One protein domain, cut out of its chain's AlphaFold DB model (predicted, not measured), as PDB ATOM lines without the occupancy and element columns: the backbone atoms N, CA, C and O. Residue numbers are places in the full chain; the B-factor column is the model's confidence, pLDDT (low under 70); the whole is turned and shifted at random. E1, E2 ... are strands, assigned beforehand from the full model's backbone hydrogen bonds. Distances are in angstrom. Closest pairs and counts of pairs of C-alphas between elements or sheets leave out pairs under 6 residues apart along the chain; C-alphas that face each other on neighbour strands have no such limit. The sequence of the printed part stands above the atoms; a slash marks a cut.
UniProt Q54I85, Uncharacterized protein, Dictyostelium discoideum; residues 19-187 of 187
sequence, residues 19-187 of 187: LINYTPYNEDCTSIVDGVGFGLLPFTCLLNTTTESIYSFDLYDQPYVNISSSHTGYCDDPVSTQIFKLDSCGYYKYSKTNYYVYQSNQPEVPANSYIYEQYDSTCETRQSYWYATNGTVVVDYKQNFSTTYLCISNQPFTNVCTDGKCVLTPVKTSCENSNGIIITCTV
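AT A GLANCE: This is residues 19 to 187 of the 187 residues of an uncharacterized protein of Dictyostelium discoideum (UniProt Q54I85). A long, strongly twisted sheet of seven strands runs through the model; a small sheet, E3 to E5, covers part of one face near E1, E2 and E7, its strands crossing those below to make a partial sandwich. A second lobe, the four-strand sheet E10 to E13, meets the large sheet near Tyr 114 of E8 and Cys 185 of E14. The printed part has 169 residues, with no named helix and fourteen named strands, E1 to E14 in order along the chain; the class is all strand. The sheets run E6-E7-E1-E2-E9-E8-E14, E3-E4-E5 and E10-E11-E12-E13, all antiparallel. The whole is compact, with a radius of gyration of the C-alphas of 15.6 A and spans of 48, 39 and 32 A.

IN THESE COORDINATES: In the large sheet, E1 is residues 19 to 25, from C-alpha 19 at (143.877, 186.352, 140.471), and E2 is 36 to 40. E6 is 88 to 92, E7 97 to 104 with 20.6 A, E8 114 to 120 with 19.7 A, E9 125 to 132 with 20.7 A, and E14 181 to 185, ending at C-alpha 185 at (142.980, 204.386, 148.298). E9 bends by 62 degrees at residue 128. E3 is 53 to 58, E4 64 to 70 with 20.2 A, and E5 80 to 85. E10 is 137 to 140, E11 145 to 152 with 21.6 A, E12 155 to 162 with 22.9 A, and E13 165 to 170.

HOW THE PARTS SIT: In the large sheet E6 and E14 are the edge strands. Across E1 and E2, a hairpin, N 22 and O 38 are within hydrogen-bond range at 2.7 A; across E2 and E9, N 129 and O 39 at 2.8 A; across E8 and E14, N 117 and O 182 at 2.8 A. E3, E4 and E5 form a meander, each strand the antiparallel neighbour of the one before; N 55 and O 68 are 2.8 A apart. This sheet and the large one form a sandwich, two sheets face to face, their strands at 73 degrees; the closest C-alphas of E2 and E3 are those of Leu 40 and Ser 56, 6.9 A. E10 to E13 form another meander, with N 148 and O 159 2.9 A apart. The closest C-alphas of E12 and E14 are those of Pro 156 and Cys 185, 5.8 A.

THE WHOLE: The C-alphas of Asp 61 and Lys 165, the two farthest apart, are 50.4 A from each other. The printed part has no cut and ends at the chain's last residue, 187. E2 to E3 is a long link of 12 residues. Residue 51, residues 71 to 80 and residues 174 to 179 have pLDDT under 70; the mean of the printed part is 88.0.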
ATOM      1  N   LEU A  19     143.069 185.394 141.214       94.44
ATOM      2  CA  LEU A  19     143.877 186.352 140.471       94.44
ATOM      3  C   LEU A  19     145.319 185.850 140.436       94.44
ATOM      4  O   LEU A  19     145.830 185.379 141.454       94.44
ATOM      5  N   ILE A  20     145.981 185.999 139.291       95.27
ATOM      6  CA  ILE A  20     147.436 185.896 139.190       95.27
ATOM      7  C   ILE A  20     147.991 187.259 139.594       95.27
ATOM      8  O   ILE A  20     147.744 188.252 138.910       95.27
ATOM      9  N   ASN A  21     148.703 187.313 140.713       97.04
ATOM     10  CA  ASN A  21     149.171 188.544 141.340       97.04
ATOM     11  C   ASN A  21     150.674 188.715 141.132       97.04
ATOM     12  O   ASN A  21     151.438 187.761 141.239       97.04
ATOM     13  N   TYR A  22     151.075 189.956 140.880       96.33
ATOM     14  CA  TYR A  22     152.432 190.409 140.620       96.33
ATOM     15  C   TYR A  22     152.755 191.531 141.607       96.33
ATOM     16  O   TYR A  22     152.392 192.692 141.401       96.33
ATOM     17  N   THR A  23     153.432 191.179 142.700       96.79
ATOM     18  CA  THR A  23     153.819 192.126 143.757       96.79
ATOM     19  C   THR A  23     155.282 192.531 143.572       96.79
ATOM     20  O   THR A  23     156.123 191.642 143.438       96.79
ATOM     21  N   PRO A  24     155.622 193.834 143.545       96.87
ATOM     22  CA  PRO A  24     156.988 194.291 143.345       96.87
ATOM     23  C   PRO A  24     157.854 193.985 144.572       96.87
ATOM     24  O   PRO A  24     157.471 194.248 145.713       96.87
ATOM     25  N   TYR A  25     159.036 193.436 144.322       97.02
ATOM     26  CA  TYR A  25     160.046 193.069 145.308       97.02
ATOM     27  C   TYR A  25     161.401 193.686 144.946       97.02
ATOM     28  O   TYR A  25     161.648 194.102 143.809       97.02
ATOM     29  N   ASN A  26     162.294 193.744 145.933       96.35
ATOM     30  CA  ASN A  26     163.685 194.136 145.725       96.35
ATOM     31  C   ASN A  26     164.451 193.115 144.856       96.35
ATOM     32  O   ASN A  26     163.942 192.048 144.515       96.35
ATOM     33  N   GLU A  27     165.688 193.450 144.483       94.45
ATOM     34  CA  GLU A  27     166.534 192.610 143.617       94.45
ATOM     35  C   GLU A  27     166.832 191.226 144.197       94.45
ATOM     36  O   GLU A  27     166.883 190.250 143.452       94.45
ATOM     37  N   ASP A  28     166.937 191.129 145.522       95.08
ATOM     38  CA  ASP A  28     167.179 189.868 146.226       95.08
ATOM     39  C   ASP A  28     165.893 189.074 146.507       95.08
ATOM     40  O   ASP A  28     165.950 187.988 147.083       95.08
ATOM     41  N   CYS A  29     164.725 189.607 146.132       93.54
ATOM     42  CA  CYS A  29     163.412 189.005 146.358       93.54
ATOM     43  C   CYS A  29     163.129 188.647 147.829       93.54
ATOM     44  O   CYS A  29     162.542 187.610 148.135       93.54
ATOM     45  N   THR A  30     163.539 189.521 148.749       95.50
ATOM     46  CA  THR A  30     163.402 189.336 150.203       95.50
ATOM     47  C   THR A  30     162.354 190.241 150.841       95.50
ATOM     48  O   THR A  30     161.846 189.917 151.912       95.50
ATOM     49  N   SER A  31     162.011 191.362 150.205       95.26
ATOM     50  CA  SER A  31     161.001 192.288 150.716       95.26
ATOM     51  C   SER A  31     160.237 192.975 149.594       95.26
ATOM     52  O   SER A  31     160.814 193.301 148.552       95.26
ATOM     53  N   ILE A  32     158.962 193.264 149.858       94.44
ATOM     54  CA  ILE A  32     158.139 194.152 149.033       94.44
ATOM     55  C   ILE A  32     158.817 195.525 148.951       94.44
ATOM     56  O   ILE A  32     159.397 195.995 149.933       94.44
ATOM     57  N   VAL A  33     158.751 196.159 147.782       95.28
ATOM     58  CA  VAL A  33     159.250 197.524 147.557       95.28
ATOM     59  C   VAL A  33     158.136 198.441 147.075       95.28
ATOM     60  O   VAL A  33     157.101 197.984 146.590       95.28
ATOM     61  N   ASP A  34     158.375 199.745 147.186       95.45
ATOM     62  CA  ASP A  34     157.524 200.744 146.555       95.45
ATOM     63  C   ASP A  34     157.506 200.578 145.035       95.45
ATOM     64  O   ASP A  34     158.525 200.277 144.407       95.45
ATOM     65  N   GLY A  35     156.338 200.794 144.436       95.27
ATOM     66  CA  GLY A  35     156.161 200.675 143.001       95.27
ATOM     67  C   GLY A  35     154.751 200.280 142.596       95.27
ATOM     68  O   GLY A  35     153.778 200.477 143.327       95.27
ATOM     69  N   VAL A  36     154.659 199.731 141.387       95.95
ATOM     70  CA  VAL A  36     153.405 199.273 140.790       95.95
ATOM     71  C   VAL A  36     153.310 197.764 140.942       95.95
ATOM     72  O   VAL A  36     154.229 197.056 140.549       95.95
ATOM     73  N   GLY A  37     152.200 197.280 141.486       96.03
ATOM     74  CA  GLY A  37     151.828 195.868 141.444       96.03
ATOM     75  C   GLY A  37     150.477 195.696 140.768       96.03
ATOM     76  O   GLY A  37     149.739 196.661 140.567       96.03
ATOM     77  N   PHE A  38     150.145 194.475 140.374       96.04
ATOM     78  CA  PHE A  38     148.895 194.205 139.670       96.04
ATOM     79  C   PHE A  38     148.466 192.758 139.815       96.04
ATOM     80  O   PHE A  38     149.266 191.893 140.158       96.04
ATOM     81  N   GLY A  39     147.203 192.490 139.527       95.49
ATOM     82  CA  GLY A  39     146.715 191.132 139.414       95.49
ATOM     83  C   GLY A  39     145.475 191.054 138.547       95.49
ATOM     84  O   GLY A  39     144.737 192.024 138.387       95.49
ATOM     85  N   LEU A  40     145.285 189.905 137.922       94.18
ATOM     86  CA  LEU A  40     144.260 189.710 136.910       94.18
ATOM     87  C   LEU A  40     143.858 188.249 136.828       94.18
ATOM     88  O   LEU A  40     144.675 187.350 137.042       94.18
ATOM     89  N   LEU A  41     142.588 188.025 136.511       91.98
ATOM     90  CA  LEU A  41     142.107 186.708 136.147       91.98
ATOM     91  C   LEU A  41     142.743 186.278 134.819       91.98
ATOM     92  O   LEU A  41     143.014 187.130 133.961       91.98
ATOM     93  N   PRO A  42     142.949 184.966 134.615       88.96
ATOM     94  CA  PRO A  42     143.432 184.449 133.347       88.96
ATOM     95  C   PRO A  42     142.623 184.992 132.166       88.96
ATOM     96  O   PRO A  42     141.394 185.032 132.208       88.96
ATOM     97  N   PHE A  43     143.319 185.420 131.111       84.12
ATOM     98  CA  PHE A  43     142.734 185.979 129.881       84.12
ATOM     99  C   PHE A  43     141.924 187.278 130.051       84.12
ATOM    100  O   PHE A  43     141.300 187.738 129.095       84.12
ATOM    101  N   THR A  44     141.969 187.913 131.224       85.99
ATOM    102  CA  THR A  44     141.396 189.248 131.426       85.99
ATOM    103  C   THR A  44     142.380 190.316 130.969       85.99
ATOM    104  O   THR A  44     143.577 190.229 131.234       85.99
ATOM    105  N   CYS A  45     141.872 191.336 130.285       85.05
ATOM    106  CA  CYS A  45     142.665 192.486 129.883       85.05
ATOM    107  C   CYS A  45     142.680 193.545 130.983       85.05
ATOM    108  O   CYS A  45     141.626 194.013 131.408       85.05
ATOM    109  N   LEU A  46     143.866 193.983 131.384       87.32
ATOM    110  CA  LEU A  46     144.059 195.087 132.317       87.32
ATOM    111  C   LEU A  46     144.722 196.263 131.600       87.32
ATOM    112  O   LEU A  46     145.775 196.095 130.996       87.32
ATOM    113  N   LEU A  47     144.157 197.465 131.714       82.28
ATOM    114  CA  LEU A  47     144.856 198.689 131.313       82.28
ATOM    115  C   LEU A  47     145.831 199.094 132.419       82.28
ATOM    116  O   LEU A  47     145.420 199.317 133.557       82.28
ATOM    117  N   ASN A  48     147.115 199.183 132.089       77.47
ATOM    118  CA  ASN A  48     148.167 199.543 133.029       77.47
ATOM    119  C   ASN A  48     148.269 201.068 133.246       77.47
ATOM    120  O   ASN A  48     147.523 201.869 132.678       77.47
ATOM    121  N   THR A  49     149.257 201.481 134.043       76.04
ATOM    122  CA  THR A  49     149.520 202.882 134.412       76.04
ATOM    123  C   THR A  49     149.878 203.813 133.249       76.04
ATOM    124  O   THR A  49     149.887 205.026 133.440       76.04
ATOM    125  N   THR A  50     150.213 203.279 132.071       70.97
ATOM    126  CA  THR A  50     150.544 204.031 130.847       70.97
ATOM    127  C   THR A  50     149.536 203.775 129.727       70.97
ATOM    128  O   THR A  50     149.845 204.024 128.565       70.97
ATOM    129  N   THR A  51     148.331 203.285 130.048       69.91
ATOM    130  CA  THR A  51     147.259 202.932 129.092       69.91
ATOM    131  C   THR A  51     147.592 201.790 128.124       69.91
ATOM    132  O   THR A  51     146.884 201.595 127.142       69.91
ATOM    133  N   GLU A  52     148.638 201.013 128.397       78.18
ATOM    134  CA  GLU A  52     148.951 199.786 127.660       78.18
ATOM    135  C   GLU A  52     148.168 198.612 128.265       78.18
ATOM    136  O   GLU A  52     147.965 198.555 129.482       78.18
ATOM    137  N   SER A  53     147.713 197.672 127.437       82.56
ATOM    138  CA  SER A  53     146.995 196.492 127.917       82.56
ATOM    139  C   SER A  53     147.950 195.376 128.350       82.56
ATOM    140  O   SER A  53     148.991 195.141 127.731       82.56
ATOM    141  N   ILE A  54     147.591 194.688 129.434       87.20
ATOM    142  CA  ILE A  54     148.306 193.545 130.003       87.20
ATOM    143  C   ILE A  54     147.354 192.351 130.115       87.20
ATOM    144  O   ILE A  54     146.192 192.502 130.488       87.20
ATOM    145  N   TYR A  55     147.891 191.166 129.839       87.97
ATOM    146  CA  TYR A  55     147.249 189.868 129.986       87.97
ATOM    147  C   TYR A  55     148.132 188.923 130.779       87.97
ATOM    148  O   TYR A  55     149.359 189.005 130.729       87.97
ATOM    149  N   SER A  56     147.500 187.964 131.438       89.52
ATOM    150  CA  SER A  56     148.181 186.843 132.061       89.52
ATOM    151  C   SER A  56     147.317 185.599 131.963       89.52
ATOM    152  O   SER A  56     146.092 185.704 131.926       89.52
ATOM    153  N   PHE A  57     147.944 184.436 131.860       88.72
ATOM    154  CA  PHE A  57     147.292 183.137 131.913       88.72
ATOM    155  C   PHE A  57     148.285 182.058 132.351       88.72
ATOM    156  O   PHE A  57     149.505 182.203 132.224       88.72
ATOM    157  N   ASP A  58     147.747 180.960 132.867       88.81
ATOM    158  CA  ASP A  58     148.509 179.763 133.201       88.81
ATOM    159  C   ASP A  58     149.004 179.048 131.940       88.81
ATOM    160  O   ASP A  58     148.268 178.848 130.969       88.81
ATOM    161  N   LEU A  59     150.263 178.615 131.959       87.79
ATOM    162  CA  LEU A  59     150.809 177.712 130.954       87.79
ATOM    163  C   LEU A  59     150.428 176.284 131.356       87.79
ATOM    164  O   LEU A  59     151.024 175.724 132.271       87.79
ATOM    165  N   TYR A  60     149.410 175.740 130.681       81.18
ATOM    166  CA  TYR A  60     148.764 174.445 130.944       81.18
ATOM    167  C   TYR A  60     149.653 173.391 131.628       81.18
ATOM    168  O   TYR A  60     150.717 173.034 131.119       81.18
ATOM    169  N   ASP A  61     149.167 172.870 132.761       78.45
ATOM    170  CA  ASP A  61     149.779 171.813 133.583       78.45
ATOM    171  C   ASP A  61     151.198 172.107 134.099       78.45
ATOM    172  O   ASP A  61     151.902 171.202 134.556       78.45
ATOM    173  N   GLN A  62     151.641 173.363 134.047       89.46
ATOM    174  CA  GLN A  62     152.929 173.791 134.575       89.46
ATOM    175  C   GLN A  62     152.758 174.889 135.633       89.46
ATOM    176  O   GLN A  62     151.813 175.670 135.564       89.46
ATOM    177  N   PRO A  63     153.698 175.026 136.589       93.03
ATOM    178  CA  PRO A  63     153.675 176.100 137.580       93.03
ATOM    179  C   PRO A  63     154.193 177.419 136.981       93.03
ATOM    180  O   PRO A  63     155.019 178.096 137.591       93.03
ATOM    181  N   TYR A  64     153.788 177.753 135.755       94.12
ATOM    182  CA  TYR A  64     154.233 178.948 135.050       94.12
ATOM    183  C   TYR A  64     153.043 179.749 134.546       94.12
ATOM    184  O   TYR A  64     152.056 179.192 134.077       94.12
ATOM    185  N   VAL A  65     153.191 181.064 134.573       92.82
ATOM    186  CA  VAL A  65     152.248 182.022 134.001       92.82
ATOM    187  C   VAL A  65     152.993 182.930 133.040       92.82
ATOM    188  O   VAL A  65     154.194 183.173 133.196       92.82
ATOM    189  N   ASN A  66     152.303 183.444 132.033       90.13
ATOM    190  CA  ASN A  66     152.853 184.509 131.207       90.13
ATOM    191  C   ASN A  66     152.360 185.878 131.686       90.13
ATOM    192  O   ASN A  66     151.267 186.017 132.227       90.13
ATOM    193  N   ILE A  67     153.145 186.903 131.388       88.23
ATOM    194  CA  ILE A  67     152.669 188.271 131.234       88.23
ATOM    195  C   ILE A  67     152.798 188.603 129.767       88.23
ATOM    196  O   ILE A  67     153.896 188.496 129.213       88.23
ATOM    197  N   SER A  68     151.701 189.039 129.166       85.24
ATOM    198  CA  SER A  68     151.738 189.654 127.856       85.24
ATOM    199  C   SER A  68     151.300 191.095 127.884       85.24
ATOM    200  O   SER A  68     150.381 191.439 128.612       85.24
ATOM    201  N   SER A  69     151.929 191.926 127.062       78.52
ATOM    202  CA  SER A  69     151.551 193.328 126.903       78.52
ATOM    203  C   SER A  69     151.299 193.671 125.439       78.52
ATOM    204  O   SER A  69     152.001 193.167 124.554       78.52
ATOM    205  N   SER A  70     150.354 194.574 125.191       72.14
ATOM    206  CA  SER A  70     150.220 195.285 123.919       72.14
ATOM    207  C   SER A  70     150.487 196.772 124.134       72.14
ATOM    208  O   SER A  70     150.080 197.356 125.133       72.14
ATOM    209  N   HIS A  71     151.153 197.409 123.172       68.09
ATOM    210  CA  HIS A  71     151.408 198.855 123.185       68.09
ATOM    211  C   HIS A  71     150.184 199.687 122.764       68.09
ATOM    212  O   HIS A  71     150.320 200.860 122.416       68.09
ATOM    213  N   THR A  72     149.000 199.077 122.741       65.87
ATOM    214  CA  THR A  72     147.727 199.737 122.473       65.87
ATOM    215  C   THR A  72     146.866 199.704 123.733       65.87
ATOM    216  O   THR A  72     146.925 198.762 124.520       65.87
ATOM    217  N   GLY A  73     146.017 200.720 123.906       62.21
ATOM    218  CA  GLY A  73     144.935 200.688 124.901       62.21
ATOM    219  C   GLY A  73     143.761 199.802 124.484       62.21
ATOM    220  O   GLY A  73     142.712 199.821 125.120       62.21
ATOM    221  N   TYR A  74     143.928 199.054 123.393       65.20
ATOM    222  CA  TYR A  74     142.972 198.067 122.942       65.20
ATOM    223  C   TYR A  74     143.393 196.712 123.488       65.20
ATOM    224  O   TYR A  74     144.572 196.341 123.508       65.20
ATOM    225  N   CYS A  75     142.397 195.995 123.979       68.35
ATOM    226  CA  CYS A  75     142.537 194.647 124.474       68.35
ATOM    227  C   CYS A  75     142.598 193.651 123.297       68.35
ATOM    228  O   CYS A  75     141.761 192.751 123.199       68.35
ATOM    229  N   ASP A  76     143.594 193.836 122.429       69.17
ATOM    230  CA  ASP A  76     143.849 193.035 121.231       69.17
ATOM    231  C   ASP A  76     144.894 191.928 121.490       69.17
ATOM    232  O   ASP A  76     145.390 191.755 122.607       69.17
ATOM    233  N   ASP A  77     145.243 191.178 120.438       65.41
ATOM    234  CA  ASP A  77     146.148 190.029 120.505       65.41
ATOM    235  C   ASP A  77     147.514 190.369 121.154       65.41
ATOM    236  O   ASP A  77     148.179 191.339 120.769       65.41
ATOM    237  N   PRO A  78     147.985 189.559 122.122       63.50
ATOM    238  CA  PRO A  78     149.214 189.826 122.865       63.50
ATOM    239  C   PRO A  78     150.474 189.741 121.987       63.50
ATOM    240  O   PRO A  78     150.668 188.771 121.258       63.50
ATOM    241  N   VAL A  79     151.386 190.718 122.110       63.05
ATOM    242  CA  VAL A  79     152.569 190.843 121.223       63.05
ATOM    243  C   VAL A  79     153.861 190.303 121.850       63.05
ATOM    244  O   VAL A  79     154.738 189.791 121.157       63.05
ATOM    245  N   SER A  80     154.005 190.421 123.167       63.16
ATOM    246  CA  SER A  80     155.200 190.008 123.913       63.16
ATOM    247  C   SER A  80     154.792 189.108 125.062       63.16
ATOM    248  O   SER A  80     153.766 189.381 125.658       63.16
ATOM    249  N   THR A  81     155.570 188.070 125.376       73.83
ATOM    250  CA  THR A  81     155.357 187.195 126.538       73.83
ATOM    251  C   THR A  81     156.624 187.180 127.393       73.83
ATOM    252  O   THR A  81     157.721 186.923 126.898       73.83
ATOM    253  N   GLN A  82     156.497 187.456 128.689       89.17
ATOM    254  CA  GLN A  82     157.493 187.086 129.693       89.17
ATOM    255  C   GLN A  82     156.902 185.955 130.527       89.17
ATOM    256  O   GLN A  82     155.762 186.054 130.966       89.17
ATOM    257  N   ILE A  83     157.669 184.894 130.752       92.45
ATOM    258  CA  ILE A  83     157.230 183.764 131.572       92.45
ATOM    259  C   ILE A  83     157.739 183.957 133.000       92.45
ATOM    260  O   ILE A  83     158.906 184.305 133.205       92.45
ATOM    261  N   PHE A  84     156.862 183.701 133.964       95.15
ATOM    262  CA  PHE A  84     157.139 183.662 135.392       95.15
ATOM    263  C   PHE A  84     156.781 182.293 135.937       95.15
ATOM    264  O   PHE A  84     155.887 181.623 135.426       95.15
ATOM    265  N   LYS A  85     157.481 181.881 136.988       96.49
ATOM    266  CA  LYS A  85     157.107 180.713 137.775       96.49
ATOM    267  C   LYS A  85     156.198 181.173 138.914       96.49
ATOM    268  O   LYS A  85     156.509 182.175 139.551       96.49
ATOM    269  N   LEU A  86     155.105 180.455 139.152       95.66
ATOM    270  CA  LEU A  86     154.247 180.663 140.316       95.66
ATOM    271  C   LEU A  86     155.017 180.381 141.614       95.66
ATOM    272  O   LEU A  86     155.943 179.564 141.641       95.66
ATOM    273  N   ASP A  87     154.629 181.090 142.670       96.03
ATOM    274  CA  ASP A  87     155.244 181.089 143.998       96.03
ATOM    275  C   ASP A  87     156.754 181.331 143.936       96.03
ATOM    276  O   ASP A  87     157.575 180.667 144.576       96.03
ATOM    277  N   SER A  88     157.156 182.235 143.050       96.90
ATOM    278  CA  SER A  88     158.552 182.557 142.799       96.90
ATOM    279  C   SER A  88     158.694 184.001 142.349       96.90
ATOM    280  O   SER A  88     157.785 184.609 141.784       96.90
ATOM    281  N   CYS A  89     159.874 184.549 142.609       96.87
ATOM    282  CA  CYS A  89     160.238 185.877 142.155       96.87
ATOM    283  C   CYS A  89     160.882 185.816 140.766       96.87
ATOM    284  O   CYS A  89     161.672 184.912 140.480       96.87
ATOM    285  N   GLY A  90     160.558 186.775 139.903       95.80
ATOM    286  CA  GLY A  90     161.142 186.894 138.573       95.80
ATOM    287  C   GLY A  90     161.312 188.347 138.148       95.80
ATOM    288  O   GLY A  90     160.521 189.215 138.511       95.80
ATOM    289  N   TYR A  91     162.338 188.612 137.342       94.96
ATOM    290  CA  TYR A  91     162.608 189.947 136.818       94.96
ATOM    291  C   TYR A  91     161.776 190.243 135.565       94.96
ATOM    292  O   TYR A  91     161.848 189.518 134.567       94.96
ATOM    293  N   TYR A  92     161.034 191.352 135.576       91.46
ATOM    294  CA  TYR A  92     160.317 191.860 134.413       91.46
ATOM    295  C   TYR A  92     161.103 192.972 133.722       91.46
ATOM    296  O   TYR A  92     161.165 194.112 134.187       91.46
ATOM    297  N   LYS A  93     161.674 192.661 132.553       86.78
ATOM    298  CA  LYS A  93     162.559 193.580 131.817       86.78
ATOM    299  C   LYS A  93     161.910 194.909 131.410       86.78
ATOM    300  O   LYS A  93     162.622 195.899 131.271       86.78
ATOM    301  N   TYR A  94     160.593 194.929 131.193       81.62
ATOM    302  CA  TYR A  94     159.893 196.113 130.685       81.62
ATOM    303  C   TYR A  94     159.688 197.174 131.764       81.62
ATOM    304  O   TYR A  94     159.933 198.347 131.500       81.62
ATOM    305  N   SER A  95     159.312 196.772 132.984       83.93
ATOM    306  CA  SER A  95     159.222 197.700 134.121       83.93
ATOM    307  C   SER A  95     160.521 197.800 134.928       83.93
ATOM    308  O   SER A  95     160.618 198.643 135.811       83.93
ATOM    309  N   LYS A  96     161.523 196.961 134.625       89.10
ATOM    310  CA  LYS A  96     162.779 196.830 135.384       89.10
ATOM    311  C   LYS A  96     162.525 196.551 136.868       89.10
ATOM    312  O   LYS A  96     163.121 197.167 137.744       89.10
ATOM    313  N   THR A  97     161.599 195.639 137.143       92.57
ATOM    314  CA  THR A  97     161.116 195.326 138.495       92.57
ATOM    315  C   THR A  97     161.152 193.826 138.711       92.57
ATOM    316  O   THR A  97     160.850 193.069 137.787       92.57
ATOM    317  N   ASN A  98     161.493 193.392 139.920       96.71
ATOM    318  CA  ASN A  98     161.294 192.006 140.317       96.71
ATOM    319  C   ASN A  98     159.881 191.853 140.861       96.71
ATOM    320  O   ASN A  98     159.455 192.654 141.684       96.71
ATOM    321  N   TYR A  99     159.161 190.840 140.398       96.47
ATOM    322  CA  TYR A  99     157.831 190.518 140.889       96.47
ATOM    323  C   TYR A  99     157.838 189.155 141.549       96.47
ATOM    324  O   TYR A  99     158.295 188.188 140.941       96.47
ATOM    325  N   TYR A 100     157.289 189.075 142.756       97.11
ATOM    326  CA  TYR A 100     156.830 187.812 143.310       97.11
ATOM    327  C   TYR A 100     155.457 187.488 142.722       97.11
ATOM    328  O   TYR A 100     154.549 188.325 142.781       97.11
ATOM    329  N   VAL A 101     155.332 186.302 142.124       96.78
ATOM    330  CA  VAL A 101     154.148 185.902 141.359       96.78
ATOM    331  C   VAL A 101     153.425 184.764 142.059       96.78
ATOM    332  O   VAL A 101     154.038 183.740 142.338       96.78
ATOM    333  N   TYR A 102     152.135 184.927 142.342       96.37
ATOM    334  CA  TYR A 102     151.336 183.955 143.099       96.37
ATOM    335  C   TYR A 102     149.849 184.056 142.758       96.37
ATOM    336  O   TYR A 102     149.388 185.075 142.241       96.37
ATOM    337  N   GLN A 103     149.075 183.020 143.083       95.34
ATOM    338  CA  GLN A 103     147.622 183.016 142.904       95.34
ATOM    339  C   GLN A 103     146.894 183.254 144.230       95.34
ATOM    340  O   GLN A 103     147.217 182.652 145.250       95.34
ATOM    341  N   SER A 104     145.914 184.160 144.233       94.48
ATOM    342  CA  SER A 104     145.084 184.448 145.411       94.48
ATOM    343  C   SER A 104     143.780 185.145 145.023       94.48
ATOM    344  O   SER A 104     143.732 185.902 144.056       94.48
ATOM    345  N   ASN A 105     142.726 184.934 145.817       88.32
ATOM    346  CA  ASN A 105     141.478 185.707 145.740       88.32
ATOM    347  C   ASN A 105     141.582 187.060 146.468       88.32
ATOM    348  O   ASN A 105     140.767 187.953 146.259       88.32
ATOM    349  N   GLN A 106     142.564 187.194 147.361       86.73
ATOM    350  CA  GLN A 106     142.801 188.374 148.185       86.73
ATOM    351  C   GLN A 106     144.256 188.801 147.987       86.73
ATOM    352  O   GLN A 106     145.145 188.241 148.631       86.73
ATOM    353  N   PRO A 107     144.531 189.719 147.050       87.35
ATOM    354  CA  PRO A 107     145.883 190.198 146.847       87.35
ATOM    355  C   PRO A 107     146.355 191.041 148.025       87.35
ATOM    356  O   PRO A 107     145.593 191.830 148.591       87.35
ATOM    357  N   GLU A 108     147.638 190.920 148.334       89.37
ATOM    358  CA  GLU A 108     148.304 191.775 149.307       89.37
ATOM    359  C   GLU A 108     148.643 193.114 148.645       89.37
ATOM    360  O   GLU A 108     149.600 193.232 147.878       89.37
ATOM    361  N   VAL A 109     147.821 194.128 148.916       94.08
ATOM    362  CA  VAL A 109     148.069 195.509 148.489       94.08
ATOM    363  C   VAL A 109     148.502 196.318 149.712       94.08
ATOM    364  O   VAL A 109     147.755 196.353 150.691       94.08
ATOM    365  N   PRO A 110     149.676 196.979 149.691       95.03
ATOM    366  CA  PRO A 110     150.115 197.819 150.799       95.03
ATOM    367  C   PRO A 110     149.090 198.907 151.133       95.03
ATOM    368  O   PRO A 110     148.444 199.455 150.234       95.03
ATOM    369  N   ALA A 111     148.959 199.246 152.414       95.06
ATOM    370  CA  ALA A 111     148.086 200.325 152.870       95.06
ATOM    371  C   ALA A 111     148.473 201.674 152.238       95.06
ATOM    372  O   ALA A 111     149.636 201.904 151.897       95.06
ATOM    373  N   ASN A 112     147.498 202.578 152.111       95.79
ATOM    374  CA  ASN A 112     147.654 203.902 151.506       95.79
ATOM    375  C   ASN A 112     148.134 203.877 150.038       95.79
ATOM    376  O   ASN A 112     148.735 204.834 149.557       95.79
ATOM    377  N   SER A 113     147.881 202.791 149.310       97.25
ATOM    378  CA  SER A 113     148.181 202.682 147.881       97.25
ATOM    379  C   SER A 113     147.014 203.188 147.045       97.25
ATOM    380  O   SER A 113     145.852 202.956 147.375       97.25
ATOM    381  N   TYR A 114     147.329 203.824 145.920       96.61
ATOM    382  CA  TYR A 114     146.353 204.111 144.876       96.61
ATOM    383  C   TYR A 114     145.994 202.793 144.197       96.61
ATOM    384  O   TYR A 114     146.897 202.120 143.701       96.61
ATOM    385  N   ILE A 115     144.714 202.424 144.139       94.71
ATOM    386  CA  ILE A 115     144.262 201.200 143.467       94.71
ATOM    387  C   ILE A 115     143.263 201.529 142.361       94.71
ATOM    388  O   ILE A 115     142.340 202.319 142.550       94.71
ATOM    389  N   TYR A 116     143.469 200.918 141.200       93.39
ATOM    390  CA  TYR A 116     142.540 200.872 140.080       93.39
ATOM    391  C   TYR A 116     142.056 199.434 139.936       93.39
ATOM    392  O   TYR A 116     142.868 198.517 139.835       93.39
ATOM    393  N   GLU A 117     140.747 199.234 139.891       91.33
ATOM    394  CA  GLU A 117     140.121 197.918 139.862       91.33
ATOM    395  C   GLU A 117     139.107 197.845 138.726       91.33
ATOM    396  O   GLU A 117     138.323 198.772 138.529       91.33
ATOM    397  N   GLN A 118     139.093 196.724 138.011       89.59
ATOM    398  CA  GLN A 118     137.990 196.330 137.146       89.59
ATOM    399  C   GLN A 118     137.164 195.276 137.875       89.59
ATOM    400  O   GLN A 118     137.659 194.215 138.265       89.59
ATOM    401  N   TYR A 119     135.896 195.592 138.071       87.46
ATOM    402  CA  TYR A 119     134.954 194.831 138.862       87.46
ATOM    403  C   TYR A 119     133.817 194.344 137.974       87.46
ATOM    404  O   TYR A 119     133.175 195.129 137.274       87.46
ATOM    405  N   ASP A 120     133.547 193.045 138.011       84.74
ATOM    406  CA  ASP A 120     132.356 192.496 137.383       84.74
ATOM    407  C   ASP A 120     131.180 192.668 138.343       84.74
ATOM    408  O   ASP A 120     131.064 191.955 139.339       84.74
ATOM    409  N   SER A 121     130.292 193.611 138.033       79.54
ATOM    410  CA  SER A 121     129.083 193.857 138.820       79.54
ATOM    411  C   SER A 121     128.096 192.687 138.805       79.54
ATOM    412  O   SER A 121     127.239 192.614 139.674       79.54
ATOM    413  N   THR A 122     128.174 191.801 137.808       79.67
ATOM    414  CA  THR A 122     127.295 190.627 137.691       79.67
ATOM    415  C   THR A 122     127.692 189.556 138.693       79.67
ATOM    416  O   THR A 122     126.825 188.950 139.317       79.67
ATOM    417  N   CYS A 123     128.999 189.334 138.841       79.83
ATOM    418  CA  CYS A 123     129.540 188.346 139.768       79.83
ATOM    419  C   CYS A 123     129.953 188.915 141.121       79.83
ATOM    420  O   CYS A 123     130.281 188.146 142.017       79.83
ATOM    421  N   GLU A 124     129.923 190.238 141.282       81.26
ATOM    422  CA  GLU A 124     130.423 190.930 142.468       81.26
ATOM    423  C   GLU A 124     131.893 190.577 142.783       81.26
ATOM    424  O   GLU A 124     132.333 190.541 143.936       81.26
ATOM    425  N   THR A 125     132.686 190.350 141.734       85.38
ATOM    426  CA  THR A 125     134.084 189.912 141.836       85.38
ATOM    427  C   THR A 125     135.030 190.863 141.120       85.38
ATOM    428  O   THR A 125     134.758 191.318 140.006       85.38
ATOM    429  N   ARG A 126     136.203 191.088 141.718       89.31
ATOM    430  CA  ARG A 126     137.330 191.757 141.061       89.31
ATOM    431  C   ARG A 126     137.863 190.876 139.925       89.31
ATOM    432  O   ARG A 126     138.250 189.738 140.167       89.31
ATOM    433  N   GLN A 127     137.905 191.418 138.713       90.71
ATOM    434  CA  GLN A 127     138.437 190.754 137.515       90.71
ATOM    435  C   GLN A 127     139.925 191.053 137.334       90.71
ATOM    436  O   GLN A 127     140.727 190.188 136.988       90.71
ATOM    437  N   SER A 128     140.308 192.303 137.577       92.42
ATOM    438  CA  SER A 128     141.691 192.743 137.496       92.42
ATOM    439  C   SER A 128     141.896 194.012 138.313       92.42
ATOM    440  O   SER A 128     140.942 194.695 138.692       92.42
ATOM    441  N   TYR A 129     143.146 194.313 138.628       94.12
ATOM    442  CA  TYR A 129     143.531 195.537 139.302       94.12
ATOM    443  C   TYR A 129     145.000 195.847 139.050       94.12
ATOM    444  O   TYR A 129     145.812 194.959 138.786       94.12
ATOM    445  N   TRP A 130     145.357 197.110 139.221       95.37
ATOM    446  CA  TRP A 130     146.725 197.501 139.524       95.37
ATOM    447  C   TRP A 130     146.712 198.485 140.683       95.37
ATOM    448  O   TRP A 130     145.723 199.176 140.930       95.37
ATOM    449  N   TYR A 131     147.815 198.540 141.409       96.15
ATOM    450  CA  TYR A 131     148.035 199.544 142.430       96.15
ATOM    451  C   TYR A 131     149.392 200.197 142.245       96.15
ATOM    452  O   TYR A 131     150.303 199.618 141.659       96.15
ATOM    453  N   ALA A 132     149.519 201.401 142.775       96.82
ATOM    454  CA  ALA A 132     150.772 202.112 142.901       96.82
ATOM    455  C   ALA A 132     150.917 202.538 144.364       96.82
ATOM    456  O   ALA A 132     150.004 203.162 144.917       96.82
ATOM    457  N   THR A 133     152.033 202.189 145.008       97.12
ATOM    458  CA  THR A 133     152.285 202.662 146.377       97.12
ATOM    459  C   THR A 133     152.368 204.190 146.384       97.12
ATOM    460  O   THR A 133     152.721 204.808 145.372       97.12
ATOM    461  N   ASN A 134     151.981 204.823 147.493       96.89
ATOM    462  CA  ASN A 134     151.827 206.277 147.555       96.89
ATOM    463  C   ASN A 134     153.096 207.020 147.108       96.89
ATOM    464  O   ASN A 134     154.167 206.824 147.674       96.89
ATOM    465  N   GLY A 135     152.968 207.917 146.131       96.77
ATOM    466  CA  GLY A 135     154.096 208.679 145.596       96.77
ATOM    467  C   GLY A 135     154.875 207.966 144.490       96.77
ATOM    468  O   GLY A 135     155.834 208.537 143.976       96.77
ATOM    469  N   THR A 136     154.463 206.764 144.076       96.51
ATOM    470  CA  THR A 136     155.043 206.083 142.913       96.51
ATOM    471  C   THR A 136     154.896 206.952 141.663       96.51
ATOM    472  O   THR A 136     153.795 207.399 141.321       96.51
ATOM    473  N   VAL A 137     156.015 207.164 140.968       94.78
ATOM    474  CA  VAL A 137     156.099 207.948 139.732       94.78
ATOM    475  C   VAL A 137     156.250 207.011 138.541       94.78
ATOM    476  O   VAL A 137     157.189 206.221 138.472       94.78
ATOM    477  N   VAL A 138     155.356 207.147 137.568       92.32
ATOM    478  CA  VAL A 138     155.429 206.459 136.278       92.32
ATOM    479  C   VAL A 138     155.775 207.476 135.200       92.32
ATOM    480  O   VAL A 138     155.142 208.526 135.108       92.32
ATOM    481  N   VAL A 139     156.786 207.174 134.386       89.74
ATOM    482  CA  VAL A 139     157.274 208.062 133.323       89.74
ATOM    483  C   VAL A 139     156.891 207.487 131.965       89.74
ATOM    484  O   VAL A 139     157.301 206.377 131.628       89.74
ATOM    485  N   ASP A 140     156.148 208.256 131.172       85.93
ATOM    486  CA  ASP A 140     155.936 207.969 129.756       85.93
ATOM    487  C   ASP A 140     157.015 208.693 128.939       85.93
ATOM    488  O   ASP A 140     156.931 209.889 128.646       85.93
ATOM    489  N   TYR A 141     158.048 207.944 128.555       82.34
ATOM    490  CA  TYR A 141     159.150 208.463 127.744       82.34
ATOM    491  C   TYR A 141     158.748 208.786 126.299       82.34
ATOM    492  O   TYR A 141     159.449 209.555 125.644       82.34
ATOM    493  N   LYS A 142     157.652 208.213 125.779       81.42
ATOM    494  CA  LYS A 142     157.169 208.509 124.421       81.42
ATOM    495  C   LYS A 142     156.469 209.866 124.383       81.42
ATOM    496  O   LYS A 142     156.597 210.584 123.397       81.42
ATOM    497  N   GLN A 143     155.746 210.207 125.448       82.63
ATOM    498  CA  GLN A 143     154.959 211.440 125.546       82.63
ATOM    499  C   GLN A 143     155.620 212.540 126.396       82.63
ATOM    500  O   GLN A 143     155.078 213.637 126.496       82.63
ATOM    501  N   ASN A 144     156.791 212.272 126.983       85.93
ATOM    502  CA  ASN A 144     157.558 213.208 127.811       85.93
ATOM    503  C   ASN A 144     156.760 213.786 128.998       85.93
ATOM    504  O   ASN A 144     156.841 214.976 129.314       85.93
ATOM    505  N   PHE A 145     155.982 212.941 129.674       90.83
ATOM    506  CA  PHE A 145     155.333 213.307 130.930       90.83
ATOM    507  C   PHE A 145     155.529 212.227 131.990       90.83
ATOM    508  O   PHE A 145     155.895 211.087 131.708       90.83
ATOM    509  N   SER A 146     155.275 212.600 133.239       94.05
ATOM    510  CA  SER A 146     155.231 211.670 134.363       94.05
ATOM    511  C   SER A 146     153.916 211.800 135.113       94.05
ATOM    512  O   SER A 146     153.329 212.879 135.165       94.05
ATOM    513  N   THR A 147     153.450 210.696 135.683       95.45
ATOM    514  CA  THR A 147     152.279 210.650 136.556       95.45
ATOM    515  C   THR A 147     152.710 210.117 137.908       95.45
ATOM    516  O   THR A 147     153.261 209.024 137.998       95.45
ATOM    517  N   THR A 148     152.460 210.892 138.960       97.05
ATOM    518  CA  THR A 148     152.598 210.426 140.343       97.05
ATOM    519  C   THR A 148     151.228 210.022 140.864       97.05
ATOM    520  O   THR A 148     150.290 210.821 140.791       97.05
ATOM    521  N   TYR A 149     151.117 208.813 141.401       96.73
ATOM    522  CA  TYR A 149     149.889 208.315 142.017       96.73
ATOM    523  C   TYR A 149     149.914 208.583 143.517       96.73
ATOM    524  O   TYR A 149     150.893 208.266 144.194       96.73
ATOM    525  N   LEU A 150     148.863 209.220 144.026       97.38
ATOM    526  CA  LEU A 150     148.834 209.749 145.384       97.38
ATOM    527  C   LEU A 150     147.530 209.393 146.092       97.38
ATOM    528  O   LEU A 150     146.454 209.426 145.497       97.38
ATOM    529  N   CYS A 151     147.641 209.156 147.392       96.88
ATOM    530  CA  CYS A 151     146.535 209.057 148.329       96.88
ATOM    531  C   CYS A 151     146.674 210.160 149.378       96.88
ATOM    532  O   CYS A 151     147.616 210.177 150.171       96.88
ATOM    533  N   ILE A 152     145.748 211.124 149.351       95.98
ATOM    534  CA  ILE A 152     145.724 212.271 150.266       95.98
ATOM    535  C   ILE A 152     144.389 212.233 150.998       95.98
ATOM    536  O   ILE A 152     143.338 212.342 150.370       95.98
ATOM    537  N   SER A 153     144.421 212.059 152.321       94.18
ATOM    538  CA  SER A 153     143.212 211.936 153.149       94.18
ATOM    539  C   SER A 153     142.242 210.853 152.640       94.18
ATOM    540  O   SER A 153     141.040 211.088 152.550       94.18
ATOM    541  N   ASN A 154     142.774 209.677 152.277       92.89
ATOM    542  CA  ASN A 154     142.047 208.533 151.698       92.89
ATOM    543  C   ASN A 154     141.324 208.813 150.367       92.89
ATOM    544  O   ASN A 154     140.468 208.033 149.952       92.89
ATOM    545  N   GLN A 155     141.669 209.903 149.679       95.07
ATOM    546  CA  GLN A 155     141.163 210.216 148.349       95.07
ATOM    547  C   GLN A 155     142.278 210.045 147.301       95.07
ATOM    548  O   GLN A 155     143.397 210.516 147.535       95.07
ATOM    549  N   PRO A 156     141.999 209.389 146.156       95.91
ATOM    550  CA  PRO A 156     142.985 209.194 145.100       95.91
ATOM    551  C   PRO A 156     143.208 210.475 144.288       95.91
ATOM    552  O   PRO A 156     142.264 211.154 143.874       95.91
ATOM    553  N   PHE A 157     144.472 210.773 144.007       96.79
ATOM    554  CA  PHE A 157     144.912 211.868 143.149       96.79
ATOM    555  C   PHE A 157     145.951 211.378 142.143       96.79
ATOM    556  O   PHE A 157     146.728 210.460 142.411       96.79
ATOM    557  N   THR A 158     146.016 212.063 141.008       95.95
ATOM    558  CA  THR A 158     147.146 211.985 140.084       95.95
ATOM    559  C   THR A 158     147.820 213.346 139.998       95.95
ATOM    560  O   THR A 158     147.158 214.377 139.893       95.95
ATOM    561  N   ASN A 159     149.147 213.368 140.058       96.94
ATOM    562  CA  ASN A 159     149.937 214.556 139.757       96.94
ATOM    563  C   ASN A 159     150.670 214.331 138.438       96.94
ATOM    564  O   ASN A 159     151.630 213.559 138.388       96.94
ATOM    565  N   VAL A 160     150.189 214.968 137.374       95.62
ATOM    566  CA  VAL A 160     150.750 214.818 136.028       95.62
ATOM    567  C   VAL A 160     151.695 215.979 135.762       95.62
ATOM    568  O   VAL A 160     151.279 217.136 135.833       95.62
ATOM    569  N   CYS A 161     152.956 215.678 135.465       95.79
ATOM    570  CA  CYS A 161     153.991 216.661 135.178       95.79
ATOM    571  C   CYS A 161     154.463 216.555 133.725       95.79
ATOM    572  O   CYS A 161     154.967 215.507 133.316       95.79
ATOM    573  N   THR A 162     154.382 217.661 132.985       94.67
ATOM    574  CA  THR A 162     154.875 217.809 131.606       94.67
ATOM    575  C   THR A 162     155.726 219.072 131.529       94.67
ATOM    576  O   THR A 162     155.291 220.138 131.966       94.67
ATOM    577  N   ASP A 163     156.958 218.957 131.029       90.07
ATOM    578  CA  ASP A 163     157.913 220.073 130.909       90.07
ATOM    579  C   ASP A 163     158.070 220.905 132.201       90.07
ATOM    580  O   ASP A 163     158.091 222.137 132.195       90.07
ATOM    581  N   GLY A 164     158.126 220.218 133.349       87.74
ATOM    582  CA  GLY A 164     158.292 220.821 134.678       87.74
ATOM    583  C   GLY A 164     157.038 221.481 135.266       87.74
ATOM    584  O   GLY A 164     157.078 221.945 136.405       87.74
ATOM    585  N   LYS A 165     155.916 221.515 134.537       94.48
ATOM    586  CA  LYS A 165     154.624 221.981 135.055       94.48
ATOM    587  C   LYS A 165     153.800 220.789 135.508       94.48
ATOM    588  O   LYS A 165     153.537 219.893 134.714       94.48
ATOM    589  N   CYS A 166     153.379 220.808 136.767       96.95
ATOM    590  CA  CYS A 166     152.619 219.727 137.378       96.95
ATOM    591  C   CYS A 166     151.187 220.163 137.688       96.95
ATOM    592  O   CYS A 166     150.966 221.272 138.178       96.95
ATOM    593  N   VAL A 167     150.226 219.281 137.423       96.91
ATOM    594  CA  VAL A 167     148.813 219.477 137.745       96.91
ATOM    595  C   VAL A 167     148.341 218.321 138.616       96.91
ATOM    596  O   VAL A 167     148.290 217.172 138.172       96.91
ATOM    597  N   LEU A 168     147.961 218.647 139.852       97.20
ATOM    598  CA  LEU A 168     147.334 217.716 140.781       97.20
ATOM    599  C   LEU A 168     145.828 217.664 140.514       97.20
ATOM    600  O   LEU A 168     145.142 218.681 140.619       97.20
ATOM    601  N   THR A 169     145.316 216.479 140.199       95.94
ATOM    602  CA  THR A 169     143.912 216.258 139.852       95.94
ATOM    603  C   THR A 169     143.309 215.193 140.770       95.94
ATOM    604  O   THR A 169     143.877 214.104 140.877       95.94
ATOM    605  N   PRO A 170     142.174 215.463 141.442       93.56
ATOM    606  CA  PRO A 170     141.444 214.421 142.153       93.56
ATOM    607  C   PRO A 170     140.866 213.422 141.151       93.56
ATOM    608  O   PRO A 170     140.288 213.812 140.134       93.56
ATOM    609  N   VAL A 171     140.980 212.132 141.451       90.65
ATOM    610  CA  VAL A 171     140.397 211.080 140.619       90.65
ATOM    611  C   VAL A 171     139.003 210.743 141.139       90.65
ATOM    612  O   VAL A 171     138.781 210.615 142.342       90.65
ATOM    613  N   LYS A 172     138.032 210.626 140.229       81.38
ATOM    614  CA  LYS A 172     136.684 210.173 140.587       81.38
ATOM    615  C   LYS A 172     136.739 208.695 140.971       81.38
ATOM    616  O   LYS A 172     137.271 207.889 140.217       81.38
ATOM    617  N   THR A 173     136.163 208.353 142.118       70.91
ATOM    618  CA  THR A 173     136.244 207.004 142.698       70.91
ATOM    619  C   THR A 173     135.406 205.961 141.959       70.91
ATOM    620  O   THR A 173     135.728 204.777 141.982       70.91
ATOM    621  N   SER A 174     134.355 206.397 141.264       65.19
ATOM    622  CA  SER A 174     133.519 205.556 140.410       65.19
ATOM    623  C   SER A 174     133.190 206.290 139.116       65.19
ATOM    624  O   SER A 174     132.680 207.416 139.141       65.19
ATOM    625  N   CYS A 175     133.427 205.650 137.974       57.85
ATOM    626  CA  CYS A 175     132.816 206.093 136.727       57.85
ATOM    627  C   CYS A 175     131.327 205.718 136.790       57.85
ATOM    628  O   CYS A 175     130.995 204.543 136.681       57.85
ATOM    629  N   GLU A 176     130.443 206.704 136.999       51.02
ATOM    630  CA  GLU A 176     128.983 206.523 137.187       51.02
ATOM    631  C   GLU A 176     128.300 205.696 136.089       51.02
ATOM    632  O   GLU A 176     127.205 205.187 136.298       51.02
ATOM    633  N   ASN A 177     128.930 205.550 134.924       42.14
ATOM    634  CA  ASN A 177     128.379 204.827 133.797       42.14
ATOM    635  C   ASN A 177     129.463 203.943 133.151       42.14
ATOM    636  O   ASN A 177     130.487 204.445 132.699       42.14
ATOM    637  N   SER A 178     129.173 202.637 133.117       50.34
ATOM    638  CA  SER A 178     129.506 201.643 132.079       50.34
ATOM    639  C   SER A 178     130.628 200.606 132.226       50.34
ATOM    640  O   SER A 178     130.503 199.604 131.534       50.34
ATOM    641  N   ASN A 179     131.652 200.711 133.084       58.85
ATOM    642  CA  ASN A 179     132.802 199.780 132.939       58.85
ATOM    643  C   ASN A 179     133.223 198.991 134.191       58.85
ATOM    644  O   ASN A 179     134.254 198.326 134.150       58.85
ATOM    645  N   GLY A 180     132.492 199.076 135.310       75.59
ATOM    646  CA  GLY A 180     132.900 198.377 136.539       75.59
ATOM    647  C   GLY A 180     134.248 198.856 137.096       75.59
ATOM    648  O   GLY A 180     134.889 198.146 137.857       75.59
ATOM    649  N   ILE A 181     134.707 200.046 136.699       86.02
ATOM    650  CA  ILE A 181     135.991 200.595 137.139       86.02
ATOM    651  C   ILE A 181     135.808 201.318 138.471       86.02
ATOM    652  O   ILE A 181     134.995 202.244 138.572       86.02
ATOM    653  N   ILE A 182     136.611 200.929 139.456       89.77
ATOM    654  CA  ILE A 182     136.655 201.523 140.792       89.77
ATOM    655  C   ILE A 182     138.080 202.012 141.045       89.77
ATOM    656  O   ILE A 182     139.045 201.298 140.777       89.77
ATOM    657  N   ILE A 183     138.219 203.244 141.534       92.13
ATOM    658  CA  ILE A 183     139.517 203.815 141.902       92.13
ATOM    659  C   ILE A 183     139.442 204.295 143.343       92.13
ATOM    660  O   ILE A 183     138.617 205.143 143.676       92.13
ATOM    661  N   THR A 184     140.299 203.771 144.211       94.51
ATOM    662  CA  THR A 184     140.287 204.114 145.638       94.51
ATOM    663  C   THR A 184     141.700 204.207 146.209       94.51
ATOM    664  O   THR A 184     142.694 204.028 145.504       94.51
ATOM    665  N   CYS A 185     141.780 204.542 147.494       95.64
ATOM    666  CA  CYS A 185     142.980 204.386 148.298       95.64
ATOM    667  C   CYS A 185     142.775 203.216 149.253       95.64
ATOM    668  O   CYS A 185     141.729 203.135 149.901       95.64
ATOM    669  N   THR A 186     143.759 202.327 149.353       95.23
ATOM    670  CA  THR A 186     143.734 201.267 150.365       95.23
ATOM    671  C   THR A 186     143.939 201.857 151.758       95.23
ATOM    672  O   THR A 186     144.637 202.861 151.922       95.23
ATOM    673  N   VAL A 187     143.315 201.240 152.762       90.15
ATOM    674  CA  VAL A 187     143.378 201.647 154.178       90.15
ATOM    675  C   VAL A 187     144.142 200.640 155.016       90.15
ATOM    676  O   VAL A 187     144.072 199.436 154.686       90.15
TER     677      VAL A 187